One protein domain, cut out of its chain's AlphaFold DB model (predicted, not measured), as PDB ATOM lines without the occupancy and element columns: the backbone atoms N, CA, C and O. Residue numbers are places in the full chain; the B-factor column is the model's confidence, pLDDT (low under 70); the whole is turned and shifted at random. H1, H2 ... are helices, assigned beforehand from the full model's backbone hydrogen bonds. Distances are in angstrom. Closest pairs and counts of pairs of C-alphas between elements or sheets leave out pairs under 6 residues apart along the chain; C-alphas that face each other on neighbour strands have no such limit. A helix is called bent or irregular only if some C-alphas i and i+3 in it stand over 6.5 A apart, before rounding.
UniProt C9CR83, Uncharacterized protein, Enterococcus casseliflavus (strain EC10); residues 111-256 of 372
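AT A GLANCE: This is residues 111 to 256 of the 372 residues of an uncharacterized protein of Enterococcus casseliflavus (strain EC10) (UniProt C9CR83). Two long helices, H2 and H4, run side by side in opposite ways and make the long axis; at one end the shorter H3 folds back onto both, and these three form a bundle. At the other end H1 and H6 lie side by side across the end of H2, and H5 packs on H4, H6 and H1. Residues 230 to 236 stick out. The printed part has 146 residues with six named helices, H1 to H6 along the chain, and no named strand: all helix. It is only just loose, close to compact, with a radius of gyration of the C-alphas of 17.7 A, and elongated, spanning 53 by 30 by 25 A.

HOW THE PARTS SIT: H4, residues 178 to 206, touches H2, residues 125 to 152, at a shallow tilt of 22 degrees, opposite ways; their closest C-alphas, of Lys 146 and Leu 187, are 6.4 A apart. H3, residues 156 to 168, forms a helical hairpin with H2 at 25 degrees, with C-alphas of Leu 150 and Arg 159 closest at 6.3 A; here H2 touches with residues 150 to 151 alone. H3 touches H4 the same way, also at 25 degrees, with residues 162 to 166 alone; Ser 166 and Val 191 have the closest C-alphas, 6.3 A. H5, residues 212 to 228, forms a helical hairpin with H4 at a steep tilt of 41 degrees; the closest C-alphas, of Ala 200 and Val 218, are 5.5 A apart. H6, residues 236 to 249, touches H5 at a steep tilt of 60 degrees, with C-alphas of Ile 219 and Leu 245 closest at 6.0 A. H1, residues 111 to 122, touches H6 at a shallow tilt of 17 degrees, opposite ways; C-alphas 114 and 248 are closest at 5.7 A. H1 and H2 only just touch, with 3 pairs of C-alphas within 8 A, and only at the corner. H1 and H3 are apart. Every O i to N i+4 pair is within hydrogen-bond range in H1 and H3; the counts are 23 of 24 in H2, 23 of 25 in H4, 11 of 13 in H5 and 8 of 10 in H6.

IN THESE COORDINATES: H1 begins at C-alpha 111 (4.556, -55.162, -23.669). H2 is 41.4 A long, H4 42.4 A, H5 25.1 A and H6 20.7 A; H6 ends at C-alpha 249 (12.653, -55.875, -28.439). H4 is irregular, with C-alphas 179 and 182 7.2 A apart, and H6 only just, with C-alphas 237 and 240 7.0 A apart.

THE WHOLE: The two farthest C-alphas, of Gly 157 and Leu 256, are 54.3 A apart. The printed part has no cut and no long link. Its mean pLDDT is 75.9; 37 residues are under 70, among them residues 169 to 178 and 221 to 236.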
ATOM      1  N   ASP A 111       3.987 -55.501 -22.356       88.88
ATOM      2  CA  ASP A 111       4.556 -55.162 -23.669       88.88
ATOM      3  C   ASP A 111       4.165 -53.741 -24.101       88.88
ATOM      4  O   ASP A 111       5.008 -52.957 -24.548       88.88
ATOM      5  N   TYR A 112       2.909 -53.352 -23.871       90.00
ATOM      6  CA  TYR A 112       2.453 -51.985 -24.095       90.00
ATOM      7  C   TYR A 112       3.255 -50.972 -23.262       90.00
ATOM      8  O   TYR A 112       3.738 -49.974 -23.804       90.00
ATOM      9  N   GLN A 113       3.462 -51.233 -21.967       91.06
ATOM     10  CA  GLN A 113       4.258 -50.362 -21.094       91.06
ATOM     11  C   GLN A 113       5.732 -50.274 -21.521       91.06
ATOM     12  O   GLN A 113       6.338 -49.200 -21.425       91.06
ATOM     13  N   LEU A 114       6.317 -51.360 -22.041       89.25
ATOM     14  CA  LEU A 114       7.663 -51.348 -22.626       89.25
ATOM     15  C   LEU A 114       7.722 -50.419 -23.842       89.25
ATOM     16  O   LEU A 114       8.576 -49.528 -23.914       89.25
ATOM     17  N   LYS A 115       6.771 -50.566 -24.766       87.19
ATOM     18  CA  LYS A 115       6.657 -49.719 -25.960       87.19
ATOM     19  C   LYS A 115       6.432 -48.254 -25.595       87.19
ATOM     20  O   LYS A 115       7.084 -47.373 -26.154       87.19
ATOM     21  N   GLU A 116       5.572 -47.974 -24.621       87.56
ATOM     22  CA  GLU A 116       5.340 -46.621 -24.114       87.56
ATOM     23  C   GLU A 116       6.616 -46.019 -23.500       87.56
ATOM     24  O   GLU A 116       6.949 -44.856 -23.760       87.56
ATOM     25  N   LYS A 117       7.387 -46.812 -22.746       88.62
ATOM     26  CA  LYS A 117       8.680 -46.387 -22.194       88.62
ATOM     27  C   LYS A 117       9.663 -46.002 -23.297       88.62
ATOM     28  O   LYS A 117      10.267 -44.930 -23.218       88.62
ATOM     29  N   ALA A 118       9.783 -46.826 -24.337       86.62
ATOM     30  CA  ALA A 118      10.618 -46.541 -25.502       86.62
ATOM     31  C   ALA A 118      10.184 -45.248 -26.204       86.62
ATOM     32  O   ALA A 118      11.007 -44.368 -26.458       86.62
ATOM     33  N   VAL A 119       8.882 -45.091 -26.449       84.50
ATOM     34  CA  VAL A 119       8.294 -43.890 -27.051       84.50
ATOM     35  C   VAL A 119       8.640 -42.639 -26.242       84.50
ATOM     36  O   VAL A 119       9.100 -41.643 -26.805       84.50
ATOM     37  N   ASN A 120       8.459 -42.682 -24.923       85.94
ATOM     38  CA  ASN A 120       8.772 -41.565 -24.034       85.94
ATOM     39  C   ASN A 120      10.271 -41.245 -24.024       85.94
ATOM     40  O   ASN A 120      10.655 -40.072 -24.036       85.94
ATOM     41  N   TYR A 121      11.116 -42.276 -24.059       85.75
ATOM     42  CA  TYR A 121      12.560 -42.114 -24.127       85.75
ATOM     43  C   TYR A 121      12.995 -41.466 -25.447       85.75
ATOM     44  O   TYR A 121      13.743 -40.489 -25.427       85.75
ATOM     45  N   ILE A 122      12.488 -41.941 -26.589       80.38
ATOM     46  CA  ILE A 122      12.805 -41.404 -27.921       80.38
ATOM     47  C   ILE A 122      12.307 -39.966 -28.076       80.38
ATOM     48  O   ILE A 122      13.033 -39.113 -28.583       80.38
ATOM     49  N   ASN A 123      11.091 -39.673 -27.611       81.50
ATOM     50  CA  ASN A 123      10.470 -38.352 -27.743       81.50
ATOM     51  C   ASN A 123      11.094 -37.272 -26.850       81.50
ATOM     52  O   ASN A 123      10.739 -36.094 -26.969       81.50
ATOM     53  N   ASN A 124      12.029 -37.629 -25.969       83.75
ATOM     54  CA  ASN A 124      12.830 -36.646 -25.258       83.75
ATOM     55  C   ASN A 124      13.625 -35.801 -26.269       83.75
ATOM     56  O   ASN A 124      14.326 -36.339 -27.121       83.75
ATOM     57  N   LYS A 125      13.561 -34.467 -26.154       78.75
ATOM     58  CA  LYS A 125      14.167 -33.514 -27.101       78.75
ATOM     59  C   LYS A 125      15.631 -33.829 -27.441       78.75
ATOM     60  O   LYS A 125      16.017 -33.687 -28.596       78.75
ATOM     61  N   LYS A 126      16.430 -34.259 -26.458       81.25
ATOM     62  CA  LYS A 126      17.833 -34.656 -26.678       81.25
ATOM     63  C   LYS A 126      17.931 -35.915 -27.546       81.25
ATOM     64  O   LYS A 126      18.731 -35.962 -28.473       81.25
ATOM     65  N   ASN A 127      17.092 -36.904 -27.259       78.88
ATOM     66  CA  ASN A 127      17.106 -38.202 -27.922       78.88
ATOM     67  C   ASN A 127      16.538 -38.122 -29.339       78.88
ATOM     68  O   ASN A 127      17.066 -38.793 -30.214       78.88
ATOM     69  N   VAL A 128      15.571 -37.239 -29.611       77.88
ATOM     70  CA  VAL A 128      15.067 -36.994 -30.976       77.88
ATOM     71  C   VAL A 128      16.195 -36.591 -31.928       77.88
ATOM     72  O   VAL A 128      16.257 -37.093 -33.047       77.88
ATOM     73  N   THR A 129      17.092 -35.693 -31.504       79.31
ATOM     74  CA  THR A 129      18.243 -35.295 -32.329       79.31
ATOM     75  C   THR A 129      19.175 -36.475 -32.569       79.31
ATOM     76  O   THR A 129      19.565 -36.718 -33.705       79.31
ATOM     77  N   ILE A 130      19.465 -37.252 -31.521       77.00
ATOM     78  CA  ILE A 130      20.330 -38.431 -31.611       77.00
ATOM     79  C   ILE A 130      19.729 -39.475 -32.564       77.00
ATOM     80  O   ILE A 130      20.437 -39.978 -33.426       77.00
ATOM     81  N   VAL A 131      18.424 -39.743 -32.468       75.38
ATOM     82  CA  VAL A 131      17.679 -40.647 -33.361       75.38
ATOM     83  C   VAL A 131      17.749 -40.176 -34.816       75.38
ATOM     84  O   VAL A 131      17.967 -40.989 -35.709       75.38
ATOM     85  N   LYS A 132      17.603 -38.868 -35.071       77.50
ATOM     86  CA  LYS A 132      17.718 -38.303 -36.427       77.50
ATOM     87  C   LYS A 132      19.133 -38.434 -36.986       77.50
ATOM     88  O   LYS A 132      19.284 -38.936 -38.091       77.50
ATOM     89  N   GLU A 133      20.148 -38.048 -36.212       78.56
ATOM     90  CA  GLU A 133      21.558 -38.203 -36.602       78.56
ATOM     91  C   GLU A 133      21.907 -39.665 -36.898       78.56
ATOM     92  O   GLU A 133      22.626 -39.961 -37.849       78.56
ATOM     93  N   PHE A 134      21.415 -40.578 -36.062       75.81
ATOM     94  CA  PHE A 134      21.650 -42.010 -36.189       75.81
ATOM     95  C   PHE A 134      21.020 -42.566 -37.468       75.81
ATOM     96  O   PHE A 134      21.697 -43.211 -38.266       75.81
ATOM     97  N   ARG A 135      19.755 -42.220 -37.713       77.50
ATOM     98  CA  ARG A 135      19.043 -42.549 -38.947       77.50
ATOM     99  C   ARG A 135      19.771 -42.034 -40.189       77.50
ATOM    100  O   ARG A 135      19.927 -42.785 -41.145       77.50
ATOM    101  N   ASP A 136      20.186 -40.768 -40.195       80.06
ATOM    102  CA  ASP A 136      20.835 -40.166 -41.367       80.06
ATOM    103  C   ASP A 136      22.141 -40.902 -41.699       80.06
ATOM    104  O   ASP A 136      22.353 -41.301 -42.843       80.06
ATOM    105  N   LYS A 137      22.948 -41.223 -40.675       78.75
ATOM    106  CA  LYS A 137      24.151 -42.058 -40.833       78.75
ATOM    107  C   LYS A 137      23.847 -43.434 -41.437       78.75
ATOM    108  O   LYS A 137      24.612 -43.912 -42.271       78.75
ATOM    109  N   LEU A 138      22.759 -44.079 -41.019       76.81
ATOM    110  CA  LEU A 138      22.354 -45.381 -41.556       76.81
ATOM    111  C   LEU A 138      21.975 -45.311 -43.019       76.81
ATOM    112  O   LEU A 138      22.422 -46.124 -43.823       76.81
ATOM    113  N   PHE A 139      21.128 -44.338 -43.337       80.06
ATOM    114  CA  PHE A 139      20.637 -44.127 -44.681       80.06
ATOM    115  C   PHE A 139      21.811 -43.875 -45.630       80.06
ATOM    116  O   PHE A 139      21.874 -44.471 -46.705       80.06
ATOM    117  N   ASP A 140      22.787 -43.071 -45.208       83.56
ATOM    118  CA  ASP A 140      24.011 -42.823 -45.970       83.56
ATOM    119  C   ASP A 140      24.857 -44.096 -46.141       83.56
ATOM    120  O   ASP A 140      25.324 -44.382 -47.247       83.56
ATOM    121  N   SER A 141      25.021 -44.896 -45.080       82.31
ATOM    122  CA  SER A 141      25.783 -46.153 -45.120       82.31
ATOM    123  C   SER A 141      25.160 -47.186 -46.062       82.31
ATOM    124  O   SER A 141      25.846 -47.716 -46.934       82.31
ATOM    125  N   LEU A 142      23.852 -47.424 -45.945       82.44
ATOM    126  CA  LEU A 142      23.118 -48.354 -46.805       82.44
ATOM    127  C   LEU A 142      23.116 -47.901 -48.264       82.44
ATOM    128  O   LEU A 142      23.280 -48.712 -49.173       82.44
ATOM    129  N   ASN A 143      22.977 -46.597 -48.521       86.38
ATOM    130  CA  ASN A 143      23.087 -46.083 -49.883       86.38
ATOM    131  C   ASN A 143      24.499 -46.249 -50.447       86.38
ATOM    132  O   ASN A 143      24.645 -46.507 -51.644       86.38
ATOM    133  N   LYS A 144      25.542 -46.116 -49.621       87.25
ATOM    134  CA  LYS A 144      26.918 -46.389 -50.038       87.25
ATOM    135  C   LYS A 144      27.098 -47.862 -50.409       87.25
ATOM    136  O   LYS A 144      27.571 -48.127 -51.511       87.25
ATOM    137  N   GLU A 145      26.661 -48.780 -49.553       86.06
ATOM    138  CA  GLU A 145      26.720 -50.228 -49.789       86.06
ATOM    139  C   GLU A 145      25.951 -50.626 -51.056       86.06
ATOM    140  O   GLU A 145      26.509 -51.261 -51.950       86.06
ATOM    141  N   LYS A 146      24.717 -50.125 -51.212       88.69
ATOM    142  CA  LYS A 146      23.917 -50.267 -52.437       88.69
ATOM    143  C   LYS A 146      24.702 -49.844 -53.678       88.69
ATOM    144  O   LYS A 146      24.740 -50.557 -54.678       88.69
ATOM    145  N   ASN A 147      25.318 -48.664 -53.633       88.62
ATOM    146  CA  ASN A 147      26.054 -48.111 -54.765       88.62
ATOM    147  C   ASN A 147      27.341 -48.893 -55.067       88.62
ATOM    148  O   ASN A 147      27.730 -48.986 -56.230       88.62
ATOM    149  N   GLU A 148      28.022 -49.425 -54.053       89.00
ATOM    150  CA  GLU A 148      29.199 -50.285 -54.217       89.00
ATOM    151  C   GLU A 148      28.819 -51.631 -54.840       89.00
ATOM    152  O   GLU A 148      29.446 -52.051 -55.817       89.00
ATOM    153  N   LEU A 149      27.731 -52.242 -54.368       87.75
ATOM    154  CA  LEU A 149      27.188 -53.478 -54.921       87.75
ATOM    155  C   LEU A 149      26.804 -53.304 -56.395       87.75
ATOM    156  O   LEU A 149      27.264 -54.067 -57.240       87.75
ATOM    157  N   LEU A 150      26.076 -52.239 -56.743       87.19
ATOM    158  CA  LEU A 150      25.723 -51.935 -58.136       87.19
ATOM    159  C   LEU A 150      26.953 -51.695 -59.028       87.19
ATOM    160  O   LEU A 150      26.940 -52.052 -60.205       87.19
ATOM    161  N   LYS A 151      28.032 -51.112 -58.490       88.25
ATOM    162  CA  LYS A 151      29.291 -50.899 -59.229       88.25
ATOM    163  C   LYS A 151      30.088 -52.183 -59.452       88.25
ATOM    164  O   LYS A 151      30.827 -52.240 -60.430       88.25
ATOM    165  N   SER A 152      29.961 -53.181 -58.576       86.56
ATOM    166  CA  SER A 152      30.641 -54.477 -58.738       86.56
ATOM    167  C   SER A 152      30.079 -55.325 -59.885       86.56
ATOM    168  O   SER A 152      30.761 -56.225 -60.378       86.56
ATOM    169  N   VAL A 153      28.867 -55.019 -60.357       86.56
ATOM    170  CA  VAL A 153      28.252 -55.702 -61.496       86.56
ATOM    171  C   VAL A 153      28.891 -55.198 -62.790       86.56
ATOM    172  O   VAL A 153      28.655 -54.073 -63.230       86.56
ATOM    173  N   SER A 154      29.716 -56.049 -63.405       83.69
ATOM    174  CA  SER A 154      30.443 -55.734 -64.640       83.69
ATOM    175  C   SER A 154      29.544 -55.652 -65.878       83.69
ATOM    176  O   SER A 154      29.893 -54.982 -66.846       83.69
ATOM    177  N   ASP A 155      28.411 -56.358 -65.865       86.56
ATOM    178  CA  ASP A 155      27.460 -56.383 -66.974       86.56
ATOM    179  C   ASP A 155      26.531 -55.161 -66.930       86.56
ATOM    180  O   ASP A 155      25.770 -54.970 -65.978       86.56
ATOM    181  N   SER A 156      26.576 -54.327 -67.970       84.50
ATOM    182  CA  SER A 156      25.783 -53.096 -68.041       84.50
ATOM    183  C   SER A 156      24.275 -53.335 -68.148       84.50
ATOM    184  O   SER A 156      23.501 -52.510 -67.666       84.50
ATOM    185  N   GLY A 157      23.846 -54.437 -68.773       81.69
ATOM    186  CA  GLY A 157      22.435 -54.787 -68.924       81.69
ATOM    187  C   GLY A 157      21.830 -55.246 -67.600       81.69
ATOM    188  O   GLY A 157      20.782 -54.744 -67.192       81.69
ATOM    189  N   ILE A 158      22.537 -56.122 -66.883       81.94
ATOM    190  CA  ILE A 158      22.130 -56.581 -65.546       81.94
ATOM    191  C   ILE A 158      22.172 -55.431 -64.538       81.94
ATOM    192  O   ILE A 158      21.228 -55.238 -63.769       81.94
ATOM    193  N   ARG A 159      23.219 -54.599 -64.577       85.31
ATOM    194  CA  ARG A 159      23.310 -53.408 -63.727       85.31
ATOM    195  C   ARG A 159      22.137 -52.452 -63.948       85.31
ATOM    196  O   ARG A 159      21.572 -51.964 -62.974       85.31
ATOM    197  N   TYR A 160      21.739 -52.211 -65.197       84.38
ATOM    198  CA  TYR A 160      20.575 -51.376 -65.508       84.38
ATOM    199  C   TYR A 160      19.278 -51.943 -64.908       84.38
ATOM    200  O   TYR A 160      18.477 -51.195 -64.346       84.38
ATOM    201  N   GLN A 161      19.077 -53.264 -64.975       82.88
ATOM    202  CA  GLN A 161      17.910 -53.921 -64.374       82.88
ATOM    203  C   GLN A 161      17.891 -53.785 -62.842       82.88
ATOM    204  O   GLN A 161      16.859 -53.417 -62.277       82.88
ATOM    205  N   LEU A 162      19.030 -54.007 -62.179       83.81
ATOM    206  CA  LEU A 162      19.200 -53.818 -60.732       83.81
ATOM    207  C   LEU A 162      18.966 -52.359 -60.301       83.81
ATOM    208  O   LEU A 162      18.245 -52.094 -59.336       83.81
ATOM    209  N   GLU A 163      19.517 -51.392 -61.042       85.62
ATOM    210  CA  GLU A 163      19.286 -49.963 -60.799       85.62
ATOM    211  C   GLU A 163      17.799 -49.602 -60.937       85.62
ATOM    212  O   GLU A 163      17.276 -48.824 -60.134       85.62
ATOM    213  N   ASN A 164      17.099 -50.182 -61.916       82.88
ATOM    214  CA  ASN A 164      15.671 -49.958 -62.115       82.88
ATOM    215  C   ASN A 164      14.829 -50.518 -60.957       82.88
ATOM    216  O   ASN A 164      13.936 -49.828 -60.470       82.88
ATOM    217  N   TYR A 165      15.149 -51.711 -60.450       82.75
ATOM    218  CA  TYR A 165      14.492 -52.261 -59.261       82.75
ATOM    219  C   TYR A 165      14.691 -51.406 -58.025       82.75
ATOM    220  O   TYR A 165      13.721 -51.106 -57.337       82.75
ATOM    221  N   SER A 166      15.913 -50.921 -57.796       80.50
ATOM    222  CA  SER A 166      16.202 -50.066 -56.641       80.50
ATOM    223  C   SER A 166      15.367 -48.776 -56.603       80.50
ATOM    224  O   SER A 166      15.244 -48.157 -55.549       80.50
ATOM    225  N   LYS A 167      14.815 -48.357 -57.751       81.50
ATOM    226  CA  LYS A 167      13.981 -47.156 -57.903       81.50
ATOM    227  C   LYS A 167      12.488 -47.470 -57.980       81.50
ATOM    228  O   LYS A 167      11.689 -46.706 -57.454       81.50
ATOM    229  N   ASN A 168      12.123 -48.552 -58.668       77.81
ATOM    230  CA  ASN A 168      10.752 -48.806 -59.122       77.81
ATOM    231  C   ASN A 168      10.171 -50.146 -58.633       77.81
ATOM    232  O   ASN A 168       9.021 -50.446 -58.941       77.81
ATOM    233  N   GLY A 169      10.944 -50.967 -57.913       67.12
ATOM    234  CA  GLY A 169      10.482 -52.224 -57.308       67.12
ATOM    235  C   GLY A 169      10.153 -53.355 -58.290       67.12
ATOM    236  O   GLY A 169       9.618 -54.377 -57.876       67.12
ATOM    237  N   PHE A 170      10.454 -53.203 -59.585       60.19
ATOM    238  CA  PHE A 170      10.126 -54.195 -60.614       60.19
ATOM    239  C   PHE A 170      11.376 -54.709 -61.335       60.19
ATOM    240  O   PHE A 170      12.131 -53.928 -61.919       60.19
ATOM    241  N   ILE A 171      11.548 -56.034 -61.346       63.56
ATOM    242  CA  ILE A 171      12.524 -56.766 -62.164       63.56
ATOM    243  C   ILE A 171      11.817 -57.941 -62.843       63.56
ATOM    244  O   ILE A 171      10.956 -58.591 -62.257       63.56
ATOM    245  N   ASN A 172      12.248 -58.250 -64.064       59.22
ATOM    246  CA  ASN A 172      11.994 -59.538 -64.696       59.22
ATOM    247  C   ASN A 172      13.164 -60.482 -64.348       59.22
ATOM    248  O   ASN A 172      14.263 -60.313 -64.875       59.22
ATOM    249  N   THR A 173      12.955 -61.419 -63.413       59.31
ATOM    250  CA  THR A 173      13.994 -62.332 -62.886       59.31
ATOM    251  C   THR A 173      14.224 -63.576 -63.749       59.31
ATOM    252  O   THR A 173      15.095 -64.385 -63.440       59.31
ATOM    253  N   THR A 174      13.457 -63.745 -64.830       60.22
ATOM    254  CA  THR A 174      13.344 -65.026 -65.551       60.22
ATOM    255  C   THR A 174      14.644 -65.493 -66.235       60.22
ATOM    256  O   THR A 174      14.777 -66.684 -66.490       60.22
ATOM    257  N   ASP A 175      15.620 -64.598 -66.447       57.06
ATOM    258  CA  ASP A 175      16.880 -64.868 -67.177       57.06
ATOM    259  C   ASP A 175      18.169 -64.654 -66.348       57.06
ATOM    260  O   ASP A 175      19.242 -64.394 -66.896       57.06
ATOM    261  N   TRP A 176      18.112 -64.710 -65.014       64.12
ATOM    262  CA  TRP A 176      19.290 -64.397 -64.196       64.12
ATOM    263  C   TRP A 176      20.253 -65.582 -64.135       64.12
ATOM    264  O   TRP A 176      19.918 -66.650 -63.625       64.12
ATOM    265  N   GLU A 177      21.490 -65.383 -64.600       62.22
ATOM    266  CA  GLU A 177      22.570 -66.327 -64.319       62.22
ATOM    267  C   GLU A 177      22.739 -66.466 -62.798       62.22
ATOM    268  O   GLU A 177      22.756 -65.465 -62.075       62.22
ATOM    269  N   THR A 178      22.960 -67.693 -62.302       66.31
ATOM    270  CA  THR A 178      23.265 -67.979 -60.881       66.31
ATOM    271  C   THR A 178      24.358 -67.059 -60.320       66.31
ATOM    272  O   THR A 178      24.377 -66.758 -59.130       66.31
ATOM    273  N   LYS A 179      25.230 -66.555 -61.201       73.00
ATOM    274  CA  LYS A 179      26.280 -65.569 -60.944       73.00
ATOM    275  C   LYS A 179      25.799 -64.255 -60.305       73.00
ATOM    276  O   LYS A 179      26.549 -63.691 -59.517       73.00
ATOM    277  N   TYR A 180      24.604 -63.755 -60.631       76.25
ATOM    278  CA  TYR A 180      24.110 -62.448 -60.151       76.25
ATOM    279  C   TYR A 180      22.965 -62.555 -59.136       76.25
ATOM    280  O   TYR A 180      22.521 -61.539 -58.600       76.25
ATOM    281  N   LEU A 181      22.512 -63.776 -58.836       79.38
ATOM    282  CA  LEU A 181      21.441 -64.026 -57.872       79.38
ATOM    283  C   LEU A 181      21.818 -63.577 -56.452       79.38
ATOM    284  O   LEU A 181      20.978 -63.029 -55.747       79.38
ATOM    285  N   SER A 182      23.075 -63.747 -56.034       81.75
ATOM    286  CA  SER A 182      23.527 -63.256 -54.723       81.75
ATOM    287  C   SER A 182      23.452 -61.731 -54.640       81.75
ATOM    288  O   SER A 182      22.887 -61.195 -53.696       81.75
ATOM    289  N   CYS A 183      23.914 -61.028 -55.681       82.56
ATOM    290  CA  CYS A 183      23.820 -59.571 -55.750       82.56
ATOM    291  C   CYS A 183      22.367 -59.079 -55.723       82.56
ATOM    292  O   CYS A 183      22.103 -58.021 -55.160       82.56
ATOM    293  N   TYR A 184      21.428 -59.823 -56.320       82.62
ATOM    294  CA  TYR A 184      20.000 -59.514 -56.212       82.62
ATOM    295  C   TYR A 184      19.518 -59.558 -54.768       82.62
ATOM    296  O   TYR A 184      18.925 -58.592 -54.305       82.62
ATOM    297  N   ILE A 185      19.779 -60.672 -54.079       83.44
ATOM    298  CA  ILE A 185      19.322 -60.919 -52.709       83.44
ATOM    299  C   ILE A 185      19.889 -59.850 -51.771       83.44
ATOM    300  O   ILE A 185      19.157 -59.270 -50.970       83.44
ATOM    301  N   ASP A 186      21.173 -59.533 -51.925       84.50
ATOM    302  CA  ASP A 186      21.839 -58.485 -51.155       84.50
ATOM    303  C   ASP A 186      21.238 -57.098 -51.461       84.50
ATOM    304  O   ASP A 186      20.959 -56.320 -50.548       84.50
ATOM    305  N   LEU A 187      20.966 -56.787 -52.738       85.25
ATOM    306  CA  LEU A 187      20.327 -55.526 -53.126       85.25
ATOM    307  C   LEU A 187      18.896 -55.412 -52.593       85.25
ATOM    308  O   LEU A 187      18.522 -54.355 -52.093       85.25
ATOM    309  N   GLU A 188      18.095 -56.468 -52.716       84.62
ATOM    310  CA  GLU A 188      16.735 -56.557 -52.182       84.62
ATOM    311  C   GLU A 188      16.734 -56.329 -50.672       84.62
ATOM    312  O   GLU A 188      15.971 -55.501 -50.171       84.62
ATOM    313  N   SER A 189      17.656 -56.975 -49.956       83.88
ATOM    314  CA  SER A 189      17.857 -56.757 -48.526       83.88
ATOM    315  C   SER A 189      18.131 -55.279 -48.218       83.88
ATOM    316  O   SER A 189      17.438 -54.679 -47.396       83.88
ATOM    317  N   ILE A 190      19.073 -54.645 -48.925       82.25
ATOM    318  CA  ILE A 190      19.413 -53.227 -48.720       82.25
ATOM    319  C   ILE A 190      18.234 -52.296 -49.052       82.25
ATOM    320  O   ILE A 190      17.974 -51.343 -48.314       82.25
ATOM    321  N   VAL A 191      17.509 -52.545 -50.146       84.25
ATOM    322  CA  VAL A 191      16.354 -51.732 -50.566       84.25
ATOM    323  C   VAL A 191      15.224 -51.814 -49.539       84.25
ATOM    324  O   VAL A 191      14.706 -50.771 -49.135       84.25
ATOM    325  N   ASN A 192      14.906 -53.014 -49.048       81.94
ATOM    326  CA  ASN A 192      13.904 -53.210 -48.000       81.94
ATOM    327  C   ASN A 192      14.282 -52.454 -46.716       81.94
ATOM    328  O   ASN A 192      13.447 -51.757 -46.137       81.94
ATOM    329  N   LYS A 193      15.556 -52.504 -46.308       78.31
ATOM    330  CA  LYS A 193      16.062 -51.758 -45.140       78.31
ATOM    331  C   LYS A 193      15.914 -50.247 -45.314       78.31
ATOM    332  O   LYS A 193      15.439 -49.563 -44.408       78.31
ATOM    333  N   ILE A 194      16.266 -49.717 -46.487       81.94
ATOM    334  CA  ILE A 194      16.075 -48.296 -46.816       81.94
ATOM    335  C   ILE A 194      14.591 -47.908 -46.706       81.94
ATOM    336  O   ILE A 194      14.274 -46.873 -46.116       81.94
ATOM    337  N   GLU A 195      13.674 -48.747 -47.192       81.69
ATOM    338  CA  GLU A 195      12.234 -48.486 -47.103       81.69
ATOM    339  C   GLU A 195      11.732 -48.432 -45.646       81.69
ATOM    340  O   GLU A 195      10.943 -47.548 -45.293       81.69
ATOM    341  N   ILE A 196      12.207 -49.333 -44.777       76.56
ATOM    342  CA  ILE A 196      11.876 -49.342 -43.339       76.56
ATOM    343  C   ILE A 196      12.329 -48.029 -42.678       76.56
ATOM    344  O   ILE A 196      11.550 -47.378 -41.973       76.56
ATOM    345  N   ILE A 197      13.543 -47.564 -42.989       76.06
ATOM    346  CA  ILE A 197      14.099 -46.297 -42.483       76.06
ATOM    347  C   ILE A 197      13.282 -45.097 -42.954       76.06
ATOM    348  O   ILE A 197      12.998 -44.173 -42.180       76.06
ATOM    349  N   GLU A 198      12.866 -45.090 -44.216       78.88
ATOM    350  CA  GLU A 198      12.016 -44.037 -44.764       78.88
ATOM    351  C   GLU A 198      10.621 -44.035 -44.127       78.88
ATOM    352  O   GLU A 198      10.084 -42.965 -43.813       78.88
ATOM    353  N   LYS A 199      10.039 -45.212 -43.865       75.50
ATOM    354  CA  LYS A 199       8.782 -45.345 -43.114       75.50
ATOM    355  C   LYS A 199       8.940 -44.779 -41.705       75.50
ATOM    356  O   LYS A 199       8.180 -43.879 -41.336       75.50
ATOM    357  N   ALA A 200       9.959 -45.200 -40.954       69.12
ATOM    358  CA  ALA A 200      10.256 -44.660 -39.625       69.12
ATOM    359  C   ALA A 200      10.446 -43.130 -39.654       69.12
ATOM    360  O   ALA A 200       9.921 -42.411 -38.799       69.12
ATOM    361  N   SER A 201      11.100 -42.607 -40.695       69.31
ATOM    362  CA  SER A 201      11.305 -41.168 -40.914       69.31
ATOM    363  C   SER A 201      10.014 -40.399 -41.128       69.31
ATOM    364  O   SER A 201       9.844 -39.324 -40.550       69.31
ATOM    365  N   LYS A 202       9.090 -40.934 -41.935       70.19
ATOM    366  CA  LYS A 202       7.766 -40.333 -42.136       70.19
ATOM    367  C   LYS A 202       7.024 -40.229 -40.811       70.19
ATOM    368  O   LYS A 202       6.428 -39.191 -40.544       70.19
ATOM    369  N   TYR A 203       7.119 -41.236 -39.944       62.56
ATOM    370  CA  TYR A 203       6.511 -41.161 -38.618       62.56
ATOM    371  C   TYR A 203       7.202 -40.127 -37.726       62.56
ATOM    372  O   TYR A 203       6.515 -39.268 -37.186       62.56
ATOM    373  N   ILE A 204       8.532 -40.119 -37.629       61.78
ATOM    374  CA  ILE A 204       9.284 -39.155 -36.800       61.78
ATOM    375  C   ILE A 204       9.087 -37.696 -37.262       61.78
ATOM    376  O   ILE A 204       9.114 -36.781 -36.440       61.78
ATOM    377  N   ASN A 205       8.909 -37.466 -38.568       61.03
ATOM    378  CA  ASN A 205       8.809 -36.123 -39.143       61.03
ATOM    379  C   ASN A 205       7.360 -35.613 -39.274       61.03
ATOM    380  O   ASN A 205       7.133 -34.424 -39.055       61.03
ATOM    381  N   ASN A 206       6.384 -36.470 -39.612       55.31
ATOM    382  CA  ASN A 206       4.980 -36.054 -39.801       55.31
ATOM    383  C   ASN A 206       4.165 -36.090 -38.507       55.31
ATOM    384  O   ASN A 206       3.226 -35.310 -38.346       55.31
ATOM    385  N   SER A 207       4.504 -36.977 -37.571       54.62
ATOM    386  CA  SER A 207       3.943 -36.911 -36.228       54.62
ATOM    387  C   SER A 207       4.870 -36.054 -35.377       54.62
ATOM    388  O   SER A 207       6.082 -36.235 -35.381       54.62
ATOM    389  N   LYS A 208       4.323 -35.102 -34.615       57.25
ATOM    390  CA  LYS A 208       5.126 -34.275 -33.697       57.25
ATOM    391  C   LYS A 208       5.900 -35.124 -32.657       57.25
ATOM    392  O   LYS A 208       6.698 -34.548 -31.920       57.25
ATOM    393  N   ARG A 209       5.621 -36.440 -32.560       60.28
ATOM    394  CA  ARG A 209       6.136 -37.429 -31.596       60.28
ATOM    395  C   ARG A 209       5.978 -38.865 -32.124       60.28
ATOM    396  O   ARG A 209       4.889 -39.207 -32.573       60.28
ATOM    397  N   VAL A 210       6.999 -39.713 -31.956       62.16
ATOM    398  CA  VAL A 210       6.918 -41.180 -32.133       62.16
ATOM    399  C   VAL A 210       5.765 -41.730 -31.287       62.16
ATOM    400  O   VAL A 210       5.512 -41.221 -30.196       62.16
ATOM    401  N   ASN A 211       5.049 -42.737 -31.783       74.06
ATOM    402  CA  ASN A 211       3.955 -43.396 -31.074       74.06
ATOM    403  C   ASN A 211       4.191 -44.912 -31.040       74.06
ATOM    404  O   ASN A 211       5.117 -45.415 -31.666       74.06
ATOM    405  N   ILE A 212       3.341 -45.643 -30.324       71.31
ATOM    406  CA  ILE A 212       3.510 -47.088 -30.113       71.31
ATOM    407  C   ILE A 212       3.492 -47.882 -31.429       71.31
ATOM    408  O   ILE A 212       4.239 -48.836 -31.561       71.31
ATOM    409  N   LYS A 213       2.723 -47.461 -32.441       71.19
ATOM    410  CA  LYS A 213       2.691 -48.143 -33.749       71.19
ATOM    411  C   LYS A 213       3.950 -47.899 -34.574       71.19
ATOM    412  O   LYS A 213       4.316 -48.721 -35.400       71.19
ATOM    413  N   SER A 214       4.594 -46.745 -34.400       69.62
ATOM    414  CA  SER A 214       5.843 -46.441 -35.095       69.62
ATOM    415  C   SER A 214       7.082 -46.886 -34.329       69.62
ATOM    416  O   SER A 214       8.144 -46.951 -34.940       69.62
ATOM    417  N   VAL A 215       6.966 -47.211 -33.036       73.50
ATOM    418  CA  VAL A 215       8.099 -47.662 -32.220       73.50
ATOM    419  C   VAL A 215       8.684 -48.980 -32.725       73.50
ATOM    420  O   VAL A 215       9.890 -49.153 -32.647       73.50
ATOM    421  N   GLU A 216       7.860 -49.861 -33.295       74.38
ATOM    422  CA  GLU A 216       8.296 -51.138 -33.876       74.38
ATOM    423  C   GLU A 216       9.164 -50.907 -35.117       74.38
ATOM    424  O   GLU A 216      10.314 -51.321 -35.135       74.38
ATOM    425  N   ASN A 217       8.685 -50.106 -36.078       72.44
ATOM    426  CA  ASN A 217       9.487 -49.701 -37.245       72.44
ATOM    427  C   ASN A 217      10.791 -49.005 -36.831       72.44
ATOM    428  O   ASN A 217      11.822 -49.131 -37.483       72.44
ATOM    429  N   VAL A 218      10.724 -48.209 -35.760       71.31
ATOM    430  CA  VAL A 218      11.883 -47.541 -35.177       71.31
ATOM    431  C   VAL A 218      12.849 -48.613 -34.679       71.31
ATOM    432  O   VAL A 218      13.956 -48.607 -35.188       71.31
ATOM    433  N   ILE A 219      12.438 -49.556 -33.819       72.62
ATOM    434  CA  ILE A 219      13.241 -50.702 -33.335       72.62
ATOM    435  C   ILE A 219      13.875 -51.490 -34.492       72.62
ATOM    436  O   ILE A 219      15.091 -51.668 -34.475       72.62
ATOM    437  N   GLU A 220      13.102 -51.870 -35.513       71.19
ATOM    438  CA  GLU A 220      13.598 -52.591 -36.698       71.19
ATOM    439  C   GLU A 220      14.733 -51.833 -37.401       71.19
ATOM    440  O   GLU A 220      15.768 -52.417 -37.714       71.19
ATOM    441  N   CYS A 221      14.613 -50.506 -37.562       66.19
ATOM    442  CA  CYS A 221      15.710 -49.698 -38.107       66.19
ATOM    443  C   CYS A 221      17.000 -49.830 -37.281       66.19
ATOM    444  O   CYS A 221      18.084 -49.806 -37.859       66.19
ATOM    445  N   TYR A 222      16.915 -49.919 -35.944       66.50
ATOM    446  CA  TYR A 222      18.105 -50.016 -35.079       66.50
ATOM    447  C   TYR A 222      18.768 -51.383 -35.136       66.50
ATOM    448  O   TYR A 222      19.989 -51.446 -35.016       66.50
ATOM    449  N   GLU A 223      18.004 -52.460 -35.287       65.50
ATOM    450  CA  GLU A 223      18.560 -53.810 -35.426       65.50
ATOM    451  C   GLU A 223      19.482 -53.884 -36.632       65.50
ATOM    452  O   GLU A 223      20.644 -54.271 -36.514       65.50
ATOM    453  N   GLU A 224      18.990 -53.368 -37.752       63.84
ATOM    454  CA  GLU A 224      19.747 -53.285 -38.989       63.84
ATOM    455  C   GLU A 224      21.018 -52.461 -38.813       63.84
ATOM    456  O   GLU A 224      22.083 -52.839 -39.294       63.84
ATOM    457  N   MET A 225      20.961 -51.374 -38.034       56.50
ATOM    458  CA  MET A 225      22.178 -50.652 -37.672       56.50
ATOM    459  C   MET A 225      23.117 -51.512 -36.861       56.50
ATOM    460  O   MET A 225      24.288 -51.555 -37.201       56.50
ATOM    461  N   SER A 226      22.654 -52.170 -35.799       58.97
ATOM    462  CA  SER A 226      23.507 -53.002 -34.948       58.97
ATOM    463  C   SER A 226      24.226 -54.094 -35.745       58.97
ATOM    464  O   SER A 226      25.352 -54.440 -35.402       58.97
ATOM    465  N   GLU A 227      23.603 -54.616 -36.800       60.41
ATOM    466  CA  GLU A 227      24.183 -55.644 -37.666       60.41
ATOM    467  C   GLU A 227      25.139 -55.071 -38.722       60.41
ATOM    468  O   GLU A 227      26.242 -55.587 -38.910       60.41
ATOM    469  N   LEU A 228      24.768 -53.961 -39.369       52.41
ATOM    470  CA  LEU A 228      25.614 -53.252 -40.345       52.41
ATOM    471  C   LEU A 228      26.815 -52.576 -39.680       52.41
ATOM    472  O   LEU A 228      27.841 -52.290 -40.302       52.41
ATOM    473  N   SER A 229      26.683 -52.317 -38.388       48.66
ATOM    474  CA  SER A 229      27.642 -51.590 -37.604       48.66
ATOM    475  C   SER A 229      28.526 -52.492 -36.749       48.66
ATOM    476  O   SER A 229      28.529 -52.433 -35.526       48.66
ATOM    477  N   LYS A 230      29.592 -52.994 -37.370       51.50
ATOM    478  CA  LYS A 230      30.902 -52.896 -36.693       51.50
ATOM    479  C   LYS A 230      31.299 -51.420 -36.406       51.50
ATOM    480  O   LYS A 230      32.484 -51.100 -36.402       51.50
ATOM    481  N   ILE A 231      30.340 -50.496 -36.227       51.59
ATOM    482  CA  ILE A 231      30.535 -49.177 -35.635       51.59
ATOM    483  C   ILE A 231      30.745 -49.494 -34.170       51.59
ATOM    484  O   ILE A 231      29.810 -49.671 -33.399       51.59
ATOM    485  N   ASP A 232      32.022 -49.681 -33.878       45.50
ATOM    486  CA  ASP A 232      32.677 -49.413 -32.617       45.50
ATOM    487  C   ASP A 232      31.720 -48.874 -31.540       45.50
ATOM    488  O   ASP A 232      31.123 -47.802 -31.688       45.50
ATOM    489  N   ASP A 233      31.652 -49.602 -30.426       47.84
ATOM    490  CA  ASP A 233      31.049 -49.283 -29.122       47.84
ATOM    491  C   ASP A 233      31.397 -47.865 -28.571       47.84
ATOM    492  O   ASP A 233      31.045 -47.518 -27.438       47.84
ATOM    493  N   GLY A 234      32.131 -47.045 -29.331       48.94
ATOM    494  CA  GLY A 234      32.821 -45.829 -28.930       48.94
ATOM    495  C   GLY A 234      32.043 -44.517 -29.043       48.94
ATOM    496  O   GLY A 234      32.395 -43.572 -28.335       48.94
ATOM    497  N   ASP A 235      30.972 -44.402 -29.843       56.47
ATOM    498  CA  ASP A 235      30.165 -43.166 -29.848       56.47
ATOM    499  C   ASP A 235      29.115 -43.248 -28.723       56.47
ATOM    500  O   ASP A 235      27.937 -43.566 -28.924       56.47
ATOM    501  N   SER A 236      29.589 -43.004 -27.492       61.91
ATOM    502  CA  SER A 236      28.875 -43.154 -26.208       61.91
ATOM    503  C   SER A 236      27.472 -42.533 -26.163       61.91
ATOM    504  O   SER A 236      26.650 -42.906 -25.323       61.91
ATOM    505  N   LYS A 237      27.169 -41.611 -27.084       73.31
ATOM    506  CA  LYS A 237      25.877 -40.933 -27.208       73.31
ATOM    507  C   LYS A 237      24.729 -41.813 -27.718       73.31
ATOM    508  O   LYS A 237      23.587 -41.497 -27.395       73.31
ATOM    509  N   TYR A 238      24.987 -42.886 -28.475       72.31
ATOM    510  CA  TYR A 238      23.922 -43.770 -28.998       72.31
ATOM    511  C   TYR A 238      23.619 -44.958 -28.079       72.31
ATOM    512  O   TYR A 238      22.496 -45.465 -28.073       72.31
ATOM    513  N   LYS A 239      24.600 -45.368 -27.267       75.88
ATOM    514  CA  LYS A 239      24.560 -46.589 -26.447       75.88
ATOM    515  C   LYS A 239      23.329 -46.681 -25.547       75.88
ATOM    516  O   LYS A 239      22.731 -47.742 -25.431       75.88
ATOM    517  N   SER A 240      22.914 -45.570 -24.940       78.88
ATOM    518  CA  SER A 240      21.769 -45.569 -24.026       78.88
ATOM    519  C   SER A 240      20.427 -45.756 -24.740       78.88
ATOM    520  O   SER A 240      19.559 -46.449 -24.223       78.88
ATOM    521  N   ILE A 241      20.252 -45.162 -25.927       77.06
ATOM    522  CA  ILE A 241      19.044 -45.353 -26.746       77.06
ATOM    523  C   ILE A 241      19.016 -46.777 -27.294       77.06
ATOM    524  O   ILE A 241      17.985 -47.435 -27.195       77.06
ATOM    525  N   LEU A 242      20.153 -47.265 -27.794       75.38
ATOM    526  CA  LEU A 242      20.283 -48.630 -28.301       75.38
ATOM    527  C   LEU A 242      19.932 -49.666 -27.238       75.38
ATOM    528  O   LEU A 242      19.170 -50.585 -27.518       75.38
ATOM    529  N   GLN A 243      20.422 -49.481 -26.011       80.56
ATOM    530  CA  GLN A 243      20.124 -50.395 -24.916       80.56
ATOM    531  C   GLN A 243      18.622 -50.434 -24.597       80.56
ATOM    532  O   GLN A 243      18.049 -51.514 -24.549       80.56
ATOM    533  N   VAL A 244      17.959 -49.275 -24.478       83.56
ATOM    534  CA  VAL A 244      16.511 -49.218 -24.199       83.56
ATOM    535  C   VAL A 244      15.694 -49.907 -25.293       83.56
ATOM    536  O   VAL A 244      14.741 -50.618 -24.989       83.56
ATOM    537  N   LEU A 245      16.045 -49.705 -26.563       80.00
ATOM    538  CA  LEU A 245      15.318 -50.311 -27.681       80.00
ATOM    539  C   LEU A 245      15.565 -51.815 -27.780       80.00
ATOM    540  O   LEU A 245      14.624 -52.566 -28.032       80.00
ATOM    541  N   LYS A 246      16.798 -52.253 -27.507       80.94
ATOM    542  CA  LYS A 246      17.143 -53.668 -27.397       80.94
ATOM    543  C   LYS A 246      16.351 -54.345 -26.280       80.94
ATOM    544  O   LYS A 246      15.733 -55.375 -26.522       80.94
ATOM    545  N   ASP A 247      16.298 -53.731 -25.100       83.38
ATOM    546  CA  ASP A 247      15.534 -54.258 -23.969       83.38
ATOM    547  C   ASP A 247      14.033 -54.374 -24.296       83.38
ATOM    548  O   ASP A 247      13.383 -55.343 -23.914       83.38
ATOM    549  N   VAL A 248      13.467 -53.424 -25.047       83.81
ATOM    550  CA  VAL A 248      12.057 -53.475 -25.473       83.81
ATOM    551  C   VAL A 248      11.818 -54.599 -26.483       83.81
ATOM    552  O   VAL A 248      10.846 -55.338 -26.337       83.81
ATOM    553  N   LYS A 249      12.714 -54.776 -27.461       80.31
ATOM    554  CA  LYS A 249      12.653 -55.875 -28.439       80.31
ATOM    555  C   LYS A 249      12.712 -57.241 -27.758       80.31
ATOM    556  O   LYS A 249      11.903 -58.121 -28.043       80.31
ATOM    557  N   GLU A 250      13.659 -57.408 -26.840       82.94
ATOM    558  CA  GLU A 250      13.854 -58.642 -26.073       82.94
ATOM    559  C   GLU A 250      12.735 -58.874 -25.043       82.94
ATOM    560  O   GLU A 250      12.774 -59.859 -24.307       82.94
ATOM    561  N   LYS A 251      11.727 -57.986 -24.988       84.31
ATOM    562  CA  LYS A 251      10.635 -57.996 -24.009       84.31
ATOM    563  C   LYS A 251      11.169 -58.080 -22.583       84.31
ATOM    564  O   LYS A 251      10.623 -58.771 -21.724       84.31
ATOM    565  N   ASN A 252      12.258 -57.365 -22.322       84.00
ATOM    566  CA  ASN A 252      12.910 -57.335 -21.029       84.00
ATOM    567  C   ASN A 252      12.094 -56.480 -20.049       84.00
ATOM    568  O   ASN A 252      12.351 -55.295 -19.848       84.00
ATOM    569  N   ILE A 253      11.105 -57.100 -19.401       83.00
ATOM    570  CA  ILE A 253      10.184 -56.437 -18.465       83.00
ATOM    571  C   ILE A 253      10.925 -55.830 -17.256       83.00
ATOM    572  O   ILE A 253      10.417 -54.902 -16.623       83.00
ATOM    573  N   SER A 254      12.151 -56.281 -16.950       82.06
ATOM    574  CA  SER A 254      12.937 -55.766 -15.817       82.06
ATOM    575  C   SER A 254      13.215 -54.261 -15.900       82.06
ATOM    576  O   SER A 254      13.353 -53.613 -14.860       82.06
ATOM    577  N   ILE A 255      13.216 -53.682 -17.109       84.69
ATOM    578  CA  ILE A 255      13.414 -52.241 -17.292       84.69
ATOM    579  C   ILE A 255      12.214 -51.416 -16.822       84.69
ATOM    580  O   ILE A 255      12.356 -50.207 -16.635       84.69
ATOM    581  N   LEU A 256      11.024 -52.009 -16.675       87.44
ATOM    582  CA  LEU A 256       9.841 -51.312 -16.175       87.44
ATOM    583  C   LEU A 256       9.993 -51.025 -14.683       87.44
ATOM    584  O   LEU A 256      10.399 -51.894 -13.910       87.44
TER     585      LEU A 256